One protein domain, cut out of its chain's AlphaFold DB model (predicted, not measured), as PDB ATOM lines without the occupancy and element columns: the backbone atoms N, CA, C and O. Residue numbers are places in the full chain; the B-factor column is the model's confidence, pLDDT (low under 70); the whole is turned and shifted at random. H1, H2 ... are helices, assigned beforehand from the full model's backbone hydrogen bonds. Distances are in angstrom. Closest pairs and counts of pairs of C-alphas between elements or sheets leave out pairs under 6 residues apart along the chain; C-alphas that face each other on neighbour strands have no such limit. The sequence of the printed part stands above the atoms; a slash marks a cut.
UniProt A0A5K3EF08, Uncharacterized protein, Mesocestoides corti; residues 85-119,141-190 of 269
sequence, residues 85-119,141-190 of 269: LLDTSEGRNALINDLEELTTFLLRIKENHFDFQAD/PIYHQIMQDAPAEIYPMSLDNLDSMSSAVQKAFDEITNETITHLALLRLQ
ATOM      1  N   LEU A  85     -33.043 -14.896  44.222       68.69
ATOM      2  CA  LEU A  85     -31.740 -14.530  43.649       68.69
ATOM      3  C   LEU A  85     -31.640 -13.057  43.227       68.69
ATOM      4  O   LEU A  85     -30.553 -12.506  43.197       68.69
ATOM      5  N   LEU A  86     -32.748 -12.405  42.879       73.12
ATOM      6  CA  LEU A  86     -32.754 -11.003  42.442       73.12
ATOM      7  C   LEU A  86     -33.120 -10.030  43.570       73.12
ATOM      8  O   LEU A  86     -32.840  -8.830  43.495       73.12
ATOM      9  N   ASP A  87     -33.779 -10.543  44.600       71.31
ATOM     10  CA  ASP A  87     -34.366  -9.767  45.678       71.31
ATOM     11  C   ASP A  87     -33.361  -9.475  46.804       71.31
ATOM     12  O   ASP A  87     -33.486  -8.433  47.454       71.31
ATOM     13  N   THR A  88     -32.352 -10.331  46.992       73.75
ATOM     14  CA  THR A  88     -31.249 -10.125  47.946       73.75
ATOM     15  C   THR A  88     -30.017  -9.541  47.252       73.75
ATOM     16  O   THR A  88     -29.791  -9.734  46.055       73.75
ATOM     17  N   SER A  89     -29.200  -8.784  47.988       73.12
ATOM     18  CA  SER A  89     -27.900  -8.322  47.475       73.12
ATOM     19  C   SER A  89     -26.942  -9.487  47.253       73.12
ATOM     20  O   SER A  89     -26.254  -9.520  46.238       73.12
ATOM     21  N   GLU A  90     -26.935 -10.451  48.171       78.81
ATOM     22  CA  GLU A  90     -26.093 -11.641  48.106       78.81
ATOM     23  C   GLU A  90     -26.433 -12.507  46.888       78.81
ATOM     24  O   GLU A  90     -25.540 -12.852  46.119       78.81
ATOM     25  N   GLY A  91     -27.721 -12.770  46.646       78.56
ATOM     26  CA  GLY A  91     -28.179 -13.533  45.486       78.56
ATOM     27  C   GLY A  91     -27.854 -12.840  44.164       78.56
ATOM     28  O   GLY A  91     -27.410 -13.498  43.224       78.56
ATOM     29  N   ARG A  92     -28.003 -11.507  44.100       79.00
ATOM     30  CA  ARG A  92     -27.649 -10.747  42.894       79.00
ATOM     31  C   ARG A  92     -26.154 -10.781  42.634       79.00
ATOM     32  O   ARG A  92     -25.758 -10.961  41.492       79.00
ATOM     33  N   ASN A  93     -25.337 -10.625  43.672       82.19
ATOM     34  CA  ASN A  93     -23.885 -10.669  43.539       82.19
ATOM     35  C   ASN A  93     -23.403 -12.067  43.137       82.19
ATOM     36  O   ASN A  93     -22.544 -12.178  42.271       82.19
ATOM     37  N   ALA A  94     -23.986 -13.127  43.705       84.12
ATOM     38  CA  ALA A  94     -23.709 -14.500  43.288       84.12
ATOM     39  C   ALA A  94     -24.064 -14.714  41.809       84.12
ATOM     40  O   ALA A  94     -23.236 -15.194  41.045       84.12
ATOM     41  N   LEU A  95     -25.243 -14.254  41.377       85.12
ATOM     42  CA  LEU A  95     -25.661 -14.340  39.979       85.12
ATOM     43  C   LEU A  95     -24.741 -13.546  39.038       85.12
ATOM     44  O   LEU A  95     -24.432 -14.016  37.949       85.12
ATOM     45  N   ILE A  96     -24.303 -12.352  39.441       85.81
ATOM     46  CA  ILE A  96     -23.350 -11.542  38.668       85.81
ATOM     47  C   ILE A  96     -22.021 -12.291  38.514       85.81
ATOM     48  O   ILE A  96     -21.537 -12.413  37.392       85.81
ATOM     49  N   ASN A  97     -21.485 -12.857  39.598       87.44
ATOM     50  CA  ASN A  97     -20.250 -13.645  39.559       87.44
ATOM     51  C   ASN A  97     -20.387 -14.876  38.648       87.44
ATOM     52  O   ASN A  97     -19.498 -15.141  37.841       87.44
ATOM     53  N   ASP A  98     -21.512 -15.592  38.722       87.81
ATOM     54  CA  ASP A  98     -21.781 -16.757  37.872       87.81
ATOM     55  C   ASP A  98     -21.865 -16.364  36.384       87.81
ATOM     56  O   ASP A  98     -21.376 -17.083  35.510       87.81
ATOM     57  N   LEU A  99     -22.468 -15.209  36.067       88.56
ATOM     58  CA  LEU A  99     -22.521 -14.679  34.700       88.56
ATOM     59  C   LEU A  99     -21.136 -14.252  34.194       88.56
ATOM     60  O   LEU A  99     -20.829 -14.460  33.015       88.56
ATOM     61  N   GLU A 100     -20.289 -13.686  35.053       87.25
ATOM     62  CA  GLU A 100     -18.895 -13.372  34.721       87.25
ATOM     63  C   GLU A 100     -18.091 -14.648  34.449       87.25
ATOM     64  O   GLU A 100     -17.444 -14.755  33.403       87.25
ATOM     65  N   GLU A 101     -18.193 -15.653  35.323       88.69
ATOM     66  CA  GLU A 101     -17.543 -16.951  35.136       88.69
ATOM     67  C   GLU A 101     -18.000 -17.601  33.823       88.69
ATOM     68  O   GLU A 101     -17.170 -17.984  32.993       88.69
ATOM     69  N   LEU A 102     -19.307 -17.621  33.555       88.12
ATOM     70  CA  LEU A 102     -19.854 -18.152  32.309       88.12
ATOM     71  C   LEU A 102     -19.349 -17.384  31.080       88.12
ATOM     72  O   LEU A 102     -19.042 -17.993  30.055       88.12
ATOM     73  N   THR A 103     -19.204 -16.063  31.167       86.50
ATOM     74  CA  THR A 103     -18.644 -15.254  30.075       86.50
ATOM     75  C   THR A 103     -17.201 -15.656  29.782       86.50
ATOM     76  O   THR A 103     -16.846 -15.887  28.622       86.50
ATOM     77  N   THR A 104     -16.374 -15.811  30.821       84.25
ATOM     78  CA  THR A 104     -14.980 -16.259  30.660       84.25
ATOM     79  C   THR A 104     -14.891 -17.673  30.088       84.25
ATOM     80  O   THR A 104     -14.066 -17.936  29.211       84.25
ATOM     81  N   PHE A 105     -15.788 -18.567  30.506       85.12
ATOM     82  CA  PHE A 105     -15.881 -19.927  29.993       85.12
ATOM     83  C   PHE A 105     -16.241 -19.966  28.501       85.12
ATOM     84  O   PHE A 105     -15.562 -20.636  27.720       85.12
ATOM     85  N   LEU A 106     -17.257 -19.208  28.072       84.06
ATOM     86  CA  LEU A 106     -17.661 -19.143  26.662       84.06
ATOM     87  C   LEU A 106     -16.562 -18.527  25.785       84.06
ATOM     88  O   LEU A 106     -16.316 -19.014  24.681       84.06
ATOM     89  N   LEU A 107     -15.853 -17.509  26.286       81.94
ATOM     90  CA  LEU A 107     -14.682 -16.937  25.613       81.94
ATOM     91  C   LEU A 107     -13.566 -17.971  25.442       81.94
ATOM     92  O   LEU A 107     -13.002 -18.087  24.354       81.94
ATOM     93  N   ARG A 108     -13.288 -18.762  26.483       80.25
ATOM     94  CA  ARG A 108     -12.264 -19.809  26.439       80.25
ATOM     95  C   ARG A 108     -12.618 -20.925  25.457       80.25
ATOM     96  O   ARG A 108     -11.752 -21.382  24.716       80.25
ATOM     97  N   ILE A 109     -13.881 -21.347  25.406       77.75
ATOM     98  CA  ILE A 109     -14.357 -22.321  24.411       77.75
ATOM     99  C   ILE A 109     -14.237 -21.749  22.997       77.75
ATOM    100  O   ILE A 109     -13.792 -22.452  22.092       77.75
ATOM    101  N   LYS A 110     -14.585 -20.474  22.805       76.06
ATOM    102  CA  LYS A 110     -14.497 -19.805  21.503       76.06
ATOM    103  C   LYS A 110     -13.060 -19.757  20.994       76.06
ATOM    104  O   LYS A 110     -12.812 -20.095  19.841       76.06
ATOM    105  N   GLU A 111     -12.123 -19.376  21.857       74.62
ATOM    106  CA  GLU A 111     -10.687 -19.379  21.561       74.62
ATOM    107  C   GLU A 111     -10.201 -20.784  21.178       74.62
ATOM    108  O   GLU A 111      -9.572 -20.955  20.137       74.62
ATOM    109  N   ASN A 112     -10.606 -21.806  21.938       70.56
ATOM    110  CA  ASN A 112     -10.287 -23.192  21.609       70.56
ATOM    111  C   ASN A 112     -10.864 -23.604  20.238       70.56
ATOM    112  O   ASN A 112     -10.175 -24.251  19.459       70.56
ATOM    113  N   HIS A 113     -12.091 -23.215  19.875       69.88
ATOM    114  CA  HIS A 113     -12.607 -23.500  18.529       69.88
ATOM    115  C   HIS A 113     -11.738 -22.880  17.422       69.88
ATOM    116  O   HIS A 113     -11.499 -23.537  16.410       69.88
ATOM    117  N   PHE A 114     -11.230 -21.656  17.605       65.19
ATOM    118  CA  PHE A 114     -10.347 -21.016  16.624       65.19
ATOM    119  C   PHE A 114      -8.991 -21.715  16.492       65.19
ATOM    120  O   PHE A 114      -8.533 -21.929  15.367       65.19
ATOM    121  N   ASP A 115      -8.375 -22.103  17.608       63.47
ATOM    122  CA  ASP A 115      -7.051 -22.736  17.613       63.47
ATOM    123  C   ASP A 115      -7.050 -24.113  16.926       63.47
ATOM    124  O   ASP A 115      -6.086 -24.453  16.242       63.47
ATOM    125  N   PHE A 116      -8.140 -24.883  17.037       56.47
ATOM    126  CA  PHE A 116      -8.249 -26.216  16.425       56.47
ATOM    127  C   PHE A 116      -8.814 -26.203  14.995       56.47
ATOM    128  O   PHE A 116      -8.455 -27.060  14.190       56.47
ATOM    129  N   GLN A 117      -9.645 -25.224  14.623       54.62
ATOM    130  CA  GLN A 117     -10.183 -25.108  13.257       54.62
ATOM    131  C   GLN A 117      -9.186 -24.456  12.275       54.62
ATOM    132  O   GLN A 117      -9.246 -24.690  11.063       54.62
ATOM    133  N   ALA A 118      -8.225 -23.678  12.790       47.94
ATOM    134  CA  ALA A 118      -7.105 -23.146  12.013       47.94
ATOM    135  C   ALA A 118      -6.136 -24.236  11.507       47.94
ATOM    136  O   ALA A 118      -5.413 -23.985  10.542       47.94
ATOM    137  N   ASP A 119      -6.141 -25.428  12.114       50.38
ATOM    138  CA  ASP A 119      -5.264 -26.552  11.743       50.38
ATOM    139  C   ASP A 119      -5.873 -27.445  10.636       50.38
ATOM    140  O   ASP A 119      -5.146 -28.078   9.872       50.38
ATOM    141  N   PRO A 141      -2.995 -33.273  23.673       62.62
ATOM    142  CA  PRO A 141      -3.364 -34.057  24.855       62.62
ATOM    143  C   PRO A 141      -4.030 -33.213  25.948       62.62
ATOM    144  O   PRO A 141      -4.947 -33.680  26.615       62.62
ATOM    145  N   ILE A 142      -3.586 -31.962  26.120       64.62
ATOM    146  CA  ILE A 142      -4.148 -31.015  27.096       64.62
ATOM    147  C   ILE A 142      -5.543 -30.578  26.647       64.62
ATOM    148  O   ILE A 142      -6.464 -30.528  27.452       64.62
ATOM    149  N   TYR A 143      -5.723 -30.335  25.352       63.06
ATOM    150  CA  TYR A 143      -7.022 -30.087  24.747       63.06
ATOM    151  C   TYR A 143      -7.945 -31.285  24.903       63.06
ATOM    152  O   TYR A 143      -9.059 -31.113  25.369       63.06
ATOM    153  N   HIS A 144      -7.478 -32.499  24.613       63.16
ATOM    154  CA  HIS A 144      -8.268 -33.710  24.809       63.16
ATOM    155  C   HIS A 144      -8.687 -33.903  26.278       63.16
ATOM    156  O   HIS A 144      -9.796 -34.360  26.534       63.16
ATOM    157  N   GLN A 145      -7.845 -33.514  27.240       65.38
ATOM    158  CA  GLN A 145      -8.177 -33.523  28.669       65.38
ATOM    159  C   GLN A 145      -9.213 -32.446  29.039       65.38
ATOM    160  O   GLN A 145     -10.198 -32.750  29.699       65.38
ATOM    161  N   ILE A 146      -9.036 -31.208  28.566       62.03
ATOM    162  CA  ILE A 146      -9.992 -30.100  28.767       62.03
ATOM    163  C   ILE A 146     -11.336 -30.403  28.101       62.03
ATOM    164  O   ILE A 146     -12.387 -30.070  28.639       62.03
ATOM    165  N   MET A 147     -11.310 -31.053  26.937       58.03
ATOM    166  CA  MET A 147     -12.502 -31.552  26.277       58.03
ATOM    167  C   MET A 147     -13.170 -32.601  27.163       58.03
ATOM    168  O   MET A 147     -14.342 -32.439  27.477       58.03
ATOM    169  N   GLN A 148     -12.450 -33.627  27.627       60.72
ATOM    170  CA  GLN A 148     -13.010 -34.688  28.479       60.72
ATOM    171  C   GLN A 148     -13.683 -34.179  29.762       60.72
ATOM    172  O   GLN A 148     -14.654 -34.792  30.200       60.72
ATOM    173  N   ASP A 149     -13.197 -33.071  30.324       58.78
ATOM    174  CA  ASP A 149     -13.773 -32.427  31.511       58.78
ATOM    175  C   ASP A 149     -14.958 -31.490  31.179       58.78
ATOM    176  O   ASP A 149     -15.678 -31.054  32.079       58.78
ATOM    177  N   ALA A 150     -15.201 -31.189  29.898       60.72
ATOM    178  CA  ALA A 150     -16.334 -30.389  29.442       60.72
ATOM    179  C   ALA A 150     -17.601 -31.252  29.218       60.72
ATOM    180  O   ALA A 150     -17.507 -32.383  28.731       60.72
ATOM    181  N   PRO A 151     -18.807 -30.726  29.518       64.81
ATOM    182  CA  PRO A 151     -20.074 -31.404  29.242       64.81
ATOM    183  C   PRO A 151     -20.208 -31.859  27.781       64.81
ATOM    184  O   PRO A 151     -19.871 -31.119  26.851       64.81
ATOM    185  N   ALA A 152     -20.740 -33.067  27.573       61.09
ATOM    186  CA  ALA A 152     -20.875 -33.705  26.259       61.09
ATOM    187  C   ALA A 152     -21.706 -32.872  25.257       61.09
ATOM    188  O   ALA A 152     -21.557 -33.003  24.042       61.09
ATOM    189  N   GLU A 153     -22.553 -31.983  25.767       65.12
ATOM    190  CA  GLU A 153     -23.441 -31.092  25.025       65.12
ATOM    191  C   GLU A 153     -22.718 -29.895  24.383       65.12
ATOM    192  O   GLU A 153     -23.276 -29.267  23.483       65.12
ATOM    193  N   ILE A 154     -21.486 -29.586  24.804       60.12
ATOM    194  CA  ILE A 154     -20.701 -28.442  24.301       60.12
ATOM    195  C   ILE A 154     -19.940 -28.803  23.014       60.12
ATOM    196  O   ILE A 154     -19.733 -27.959  22.146       60.12
ATOM    197  N   TYR A 155     -19.590 -30.077  22.840       58.53
ATOM    198  CA  TYR A 155     -18.831 -30.592  21.697       58.53
ATOM    199  C   TYR A 155     -19.456 -30.363  20.308       58.53
ATOM    200  O   TYR A 155     -18.711 -30.065  19.374       58.53
ATOM    201  N   PRO A 156     -20.783 -30.501  20.107       61.00
ATOM    202  CA  PRO A 156     -21.408 -30.249  18.808       61.00
ATOM    203  C   PRO A 156     -21.795 -28.775  18.589       61.00
ATOM    204  O   PRO A 156     -22.512 -28.470  17.632       61.00
ATOM    205  N   MET A 157     -21.410 -27.857  19.480       64.69
ATOM    206  CA  MET A 157     -21.919 -26.490  19.447       64.69
ATOM    207  C   MET A 157     -21.246 -25.673  18.332       64.69
ATOM    208  O   MET A 157     -20.028 -25.557  18.267       64.69
ATOM    209  N   SER A 158     -22.054 -25.115  17.424       74.88
ATOM    210  CA  SER A 158     -21.570 -24.201  16.379       74.88
ATOM    211  C   SER A 158     -21.052 -22.894  16.991       74.88
ATOM    212  O   SER A 158     -21.597 -22.430  17.996       74.88
ATOM    213  N   LEU A 159     -20.083 -22.251  16.329       73.62
ATOM    214  CA  LEU A 159     -19.644 -20.887  16.650       73.62
ATOM    215  C   LEU A 159     -20.825 -19.903  16.705       73.62
ATOM    216  O   LEU A 159     -20.880 -19.073  17.607       73.62
ATOM    217  N   ASP A 160     -21.821 -20.065  15.827       77.31
ATOM    218  CA  ASP A 160     -23.034 -19.233  15.824       77.31
ATOM    219  C   ASP A 160     -23.857 -19.398  17.113       77.31
ATOM    220  O   ASP A 160     -24.417 -18.440  17.648       77.31
ATOM    221  N   ASN A 161     -23.919 -20.624  17.644       80.44
ATOM    222  CA  ASN A 161     -24.625 -20.909  18.890       80.44
ATOM    223  C   ASN A 161     -23.852 -20.353  20.091       80.44
ATOM    224  O   ASN A 161     -24.465 -19.826  21.017       80.44
ATOM    225  N   LEU A 162     -22.521 -20.435  20.058       80.56
ATOM    226  CA  LEU A 162     -21.648 -19.888  21.092       80.56
ATOM    227  C   LEU A 162     -21.722 -18.356  21.145       80.56
ATOM    228  O   LEU A 162     -21.841 -17.780  22.224       80.56
ATOM    229  N   ASP A 163     -21.751 -17.701  19.984       81.81
ATOM    230  CA  ASP A 163     -21.942 -16.254  19.870       81.81
ATOM    231  C   ASP A 163     -23.341 -15.827  20.320       81.81
ATOM    232  O   ASP A 163     -23.491 -14.823  21.023       81.81
ATOM    233  N   SER A 164     -24.372 -16.616  19.999       87.25
ATOM    234  CA  SER A 164     -25.721 -16.388  20.518       87.25
ATOM    235  C   SER A 164     -25.784 -16.533  22.041       87.25
ATOM    236  O   SER A 164     -26.492 -15.759  22.685       87.25
ATOM    237  N   MET A 165     -25.080 -17.505  22.627       83.38
ATOM    238  CA  MET A 165     -25.025 -17.694  24.080       83.38
ATOM    239  C   MET A 165     -24.259 -16.570  24.764       83.38
ATOM    240  O   MET A 165     -24.766 -16.003  25.723       83.38
ATOM    241  N   SER A 166     -23.088 -16.200  24.244       85.06
ATOM    242  CA  SER A 166     -22.303 -15.077  24.762       85.06
ATOM    243  C   SER A 166     -23.107 -13.776  24.709       85.06
ATOM    244  O   SER A 166     -23.176 -13.055  25.700       85.06
ATOM    245  N   SER A 167     -23.825 -13.531  23.608       87.62
ATOM    246  CA  SER A 167     -24.717 -12.373  23.482       87.62
ATOM    247  C   SER A 167     -25.881 -12.415  24.478       87.62
ATOM    248  O   SER A 167     -26.273 -11.381  25.012       87.62
ATOM    249  N   ALA A 168     -26.448 -13.595  24.742       87.94
ATOM    250  CA  ALA A 168     -27.530 -13.758  25.711       87.94
ATOM    251  C   ALA A 168     -27.055 -13.555  27.159       87.94
ATOM    252  O   ALA A 168     -27.763 -12.923  27.940       87.94
ATOM    253  N   VAL A 169     -25.862 -14.050  27.497       88.69
ATOM    254  CA  VAL A 169     -25.222 -13.868  28.808       88.69
ATOM    255  C   VAL A 169     -24.879 -12.402  29.034       88.69
ATOM    256  O   VAL A 169     -25.265 -11.852  30.061       88.69
ATOM    257  N   GLN A 170     -24.264 -11.739  28.049       86.56
ATOM    258  CA  GLN A 170     -23.973 -10.307  28.133       86.56
ATOM    259  C   GLN A 170     -25.254  -9.491  28.301       86.56
ATOM    260  O   GLN A 170     -25.333  -8.620  29.157       86.56
ATOM    261  N   LYS A 171     -26.302  -9.820  27.542       88.56
ATOM    262  CA  LYS A 171     -27.598  -9.161  27.683       88.56
ATOM    263  C   LYS A 171     -28.198  -9.354  29.080       88.56
ATOM    264  O   LYS A 171     -28.735  -8.404  29.635       88.56
ATOM    265  N   ALA A 172     -28.123 -10.560  29.643       84.25
ATOM    266  CA  ALA A 172     -28.601 -10.820  31.000       84.25
ATOM    267  C   ALA A 172     -27.787 -10.039  32.045       84.25
ATOM    268  O   ALA A 172     -28.367  -9.466  32.965       84.25
ATOM    269  N   PHE A 173     -26.467  -9.964  31.865       84.31
ATOM    270  CA  PHE A 173     -25.580  -9.161  32.699       84.31
ATOM    271  C   PHE A 173     -25.958  -7.675  32.644       84.31
ATOM    272  O   PHE A 173     -26.183  -7.066  33.687       84.31
ATOM    273  N   ASP A 174     -26.121  -7.108  31.448       84.94
ATOM    274  CA  ASP A 174     -26.499  -5.702  31.252       84.94
ATOM    275  C   ASP A 174     -27.888  -5.397  31.837       84.94
ATOM    276  O   ASP A 174     -28.121  -4.333  32.413       84.94
ATOM    277  N   GLU A 175     -28.832  -6.334  31.714       83.69
ATOM    278  CA  GLU A 175     -30.170  -6.198  32.289       83.69
ATOM    279  C   GLU A 175     -30.128  -6.206  33.823       83.69
ATOM    280  O   GLU A 175     -30.813  -5.399  34.444       83.69
ATOM    281  N   ILE A 176     -29.313  -7.056  34.453       76.88
ATOM    282  CA  ILE A 176     -29.218  -7.151  35.923       76.88
ATOM    283  C   ILE A 176     -28.374  -6.013  36.522       76.88
ATOM    284  O   ILE A 176     -28.654  -5.561  37.633       76.88
ATOM    285  N   THR A 177     -27.379  -5.520  35.785       77.38
ATOM    286  CA  THR A 177     -26.475  -4.436  36.211       77.38
ATOM    287  C   THR A 177     -26.950  -3.043  35.794       77.38
ATOM    288  O   THR A 177     -26.290  -2.048  36.095       77.38
ATOM    289  N   ASN A 178     -28.118  -2.940  35.155       82.62
ATOM    290  CA  ASN A 178     -28.715  -1.665  34.778       82.62
ATOM    291  C   ASN A 178     -28.846  -0.734  35.997       82.62
ATOM    292  O   ASN A 178     -29.416  -1.117  37.022       82.62
ATOM    293  N   GLU A 179     -28.395   0.515  35.852       73.81
ATOM    294  CA  GLU A 179     -28.457   1.561  36.884       73.81
ATOM    295  C   GLU A 179     -29.846   1.690  37.526       73.81
ATOM    296  O   GLU A 179     -29.991   1.892  38.727       73.81
ATOM    297  N   THR A 180     -30.909   1.520  36.742       75.12
ATOM    298  CA  THR A 180     -32.281   1.584  37.262       75.12
ATOM    299  C   THR A 180     -32.603   0.433  38.211       75.12
ATOM    300  O   THR A 180     -33.247   0.651  39.238       75.12
ATOM    301  N   ILE A 181     -32.142  -0.783  37.912       75.44
ATOM    302  CA  ILE A 181     -32.371  -1.972  38.740       75.44
ATOM    303  C   ILE A 181     -31.500  -1.919  39.990       75.44
ATOM    304  O   ILE A 181     -31.993  -2.231  41.074       75.44
ATOM    305  N   THR A 182     -30.258  -1.447  39.882       73.44
ATOM    306  CA  THR A 182     -29.385  -1.248  41.045       73.44
ATOM    307  C   THR A 182     -29.937  -0.164  41.973       73.44
ATOM    308  O   THR A 182     -30.039  -0.386  43.179       73.44
ATOM    309  N   HIS A 183     -30.421   0.962  41.445       73.75
ATOM    310  CA  HIS A 183     -31.085   1.991  42.246       73.75
ATOM    311  C   HIS A 183     -32.399   1.511  42.873       73.75
ATOM    312  O   HIS A 183     -32.652   1.801  44.039       73.75
ATOM    313  N   LEU A 184     -33.229   0.751  42.151       76.12
ATOM    314  CA  LEU A 184     -34.461   0.166  42.700       76.12
ATOM    315  C   LEU A 184     -34.170  -0.858  43.801       76.12
ATOM    316  O   LEU A 184     -34.874  -0.908  44.810       76.12
ATOM    317  N   ALA A 185     -33.119  -1.651  43.625       72.12
ATOM    318  CA  ALA A 185     -32.630  -2.572  44.630       72.12
ATOM    319  C   ALA A 185     -32.151  -1.845  45.893       72.12
ATOM    320  O   ALA A 185     -32.524  -2.243  46.995       72.12
ATOM    321  N   LEU A 186     -31.379  -0.767  45.741       74.25
ATOM    322  CA  LEU A 186     -30.920   0.061  46.858       74.25
ATOM    323  C   LEU A 186     -32.090   0.763  47.556       74.25
ATOM    324  O   LEU A 186     -32.158   0.740  48.776       74.25
ATOM    325  N   LEU A 187     -33.068   1.286  46.813       75.69
ATOM    326  CA  LEU A 187     -34.293   1.860  47.385       75.69
ATOM    327  C   LEU A 187     -35.085   0.845  48.219       75.69
ATOM    328  O   LEU A 187     -35.650   1.205  49.251       75.69
ATOM    329  N   ARG A 188     -35.148  -0.415  47.774       72.38
ATOM    330  CA  ARG A 188     -35.855  -1.484  48.489       72.38
ATOM    331  C   ARG A 188     -35.092  -1.960  49.727       72.38
ATOM    332  O   ARG A 188     -35.716  -2.209  50.752       72.38
ATOM    333  N   LEU A 189     -33.778  -2.138  49.615       70.62
ATOM    334  CA  LEU A 189     -32.939  -2.707  50.676       70.62
ATOM    335  C   LEU A 189     -32.486  -1.658  51.698       70.62
ATOM    336  O   LEU A 189     -32.139  -2.000  52.824       70.62
ATOM    337  N   GLN A 190     -32.479  -0.379  51.320       71.88
ATOM    338  CA  GLN A 190     -31.959   0.704  52.142       71.88
ATOM    339  C   GLN A 190     -32.867   1.938  52.077       71.88
ATOM    340  O   GLN A 190     -32.767   2.746  51.153       71.88
TER     341      GLN A 190
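This is residues 85 to 119 and 141 to 190 of the 269 residues of an uncharacterized protein of Mesocestoides corti (UniProt A0A5K3EF08). Two helices of unequal length, H1 and H3, lie side by side and run opposite ways, making a slender two-helix body; the longer one, H1, runs on past the beginning of H3. At one end the short helix H4 follows H3 after a single residue, turned from it by 48 degrees but running the same way, and comes close to the beginning of H1, while the small helix H2 lies beside the last part of H1 toward the other end, and a stretch without a named element, residues 149 to 158, leads from H2 to H3. The printed part has 85 residues with four named helices, in the order H1, H2, H3, H4, and no named strand; the class is all helix. The whole is loose, with a radius of gyration of the C-alphas of 16.7 A, and has the outline of a rod that spans 55 by 22 by 17 A.

Start at the first printed residue, Leu 85, and go on to H1, residues 89 to 119, then look for H3, residues 159 to 177. H1 and H3 touch, with 16 pairs of C-alphas within 8 A; look at Thr 103 and Ser 166, whose C-alphas are the closest of the two helices at 6.5 A. Their lines stand at a shallow tilt of 21 degrees, and they run opposite ways, with their centres 10.1 A apart. H2, residues 141 to 148, is near H1: 6 pairs of C-alphas lie within 10 A, and the closest, at 8.2 A, are only just beyond 8 A. Next find H4, residues 179 to 189. H3 and H4 are close but not clearly touching; their closest C-alphas are those of Ile 176 and Thr 182, 7.8 A apart. They run the same way at a steep tilt of 48 degrees. H1 and H4 are also close but not clearly touching, with the C-alphas of Ser 89 and Ala 185 the closest at 8.0 A. These two run opposite ways at a shallow tilt of 32 degrees, only just short of steep. H2 is apart from H3 and from H4. In the backbones of H2, H3 and H4 every O i to N i+4 pair is within hydrogen-bond range, and in H1 26 of 27 such pairs are.

Find C-alpha 89 at (-27.900, -8.322, 47.475), where H1 begins; from there it runs 46.1 A to C-alpha 119 at (-5.264, -26.552, 11.743), and with 31 residues it is the longest helix. Printing resumes at Pro 141, the first of the 8 residues of H2, which ends at Gln 148. H3 starts with Leu 159, its C-alpha at (-19.644, -20.887, 16.650), and covers 26.5 A to Thr 177. After Asn 178, H4 begins with Glu 179 and runs 15.1 A to C-alpha 189 at (-32.939, -2.707, 50.676).

The two C-alphas farthest apart are those of Asp 119 and Gln 190, at 55.6 A, while the first and last printed C-alphas, of Leu 85 and Gln 190, are 17.4 A apart. Residues 120 to 140 are cut out and not printed, and C-alphas 119 and 141 stand 15.2 A apart across this cut; the link from H1 to H2 runs across it. Of the links that are printed whole, H2 to H3 is short, with 10 residues, and H3 to H4 is tight, with 1 residue. The mean pLDDT of the printed part is 74.7, and the model's confidence is under 70 at residue 85, residues 113 to 119 and residues 141 to 157.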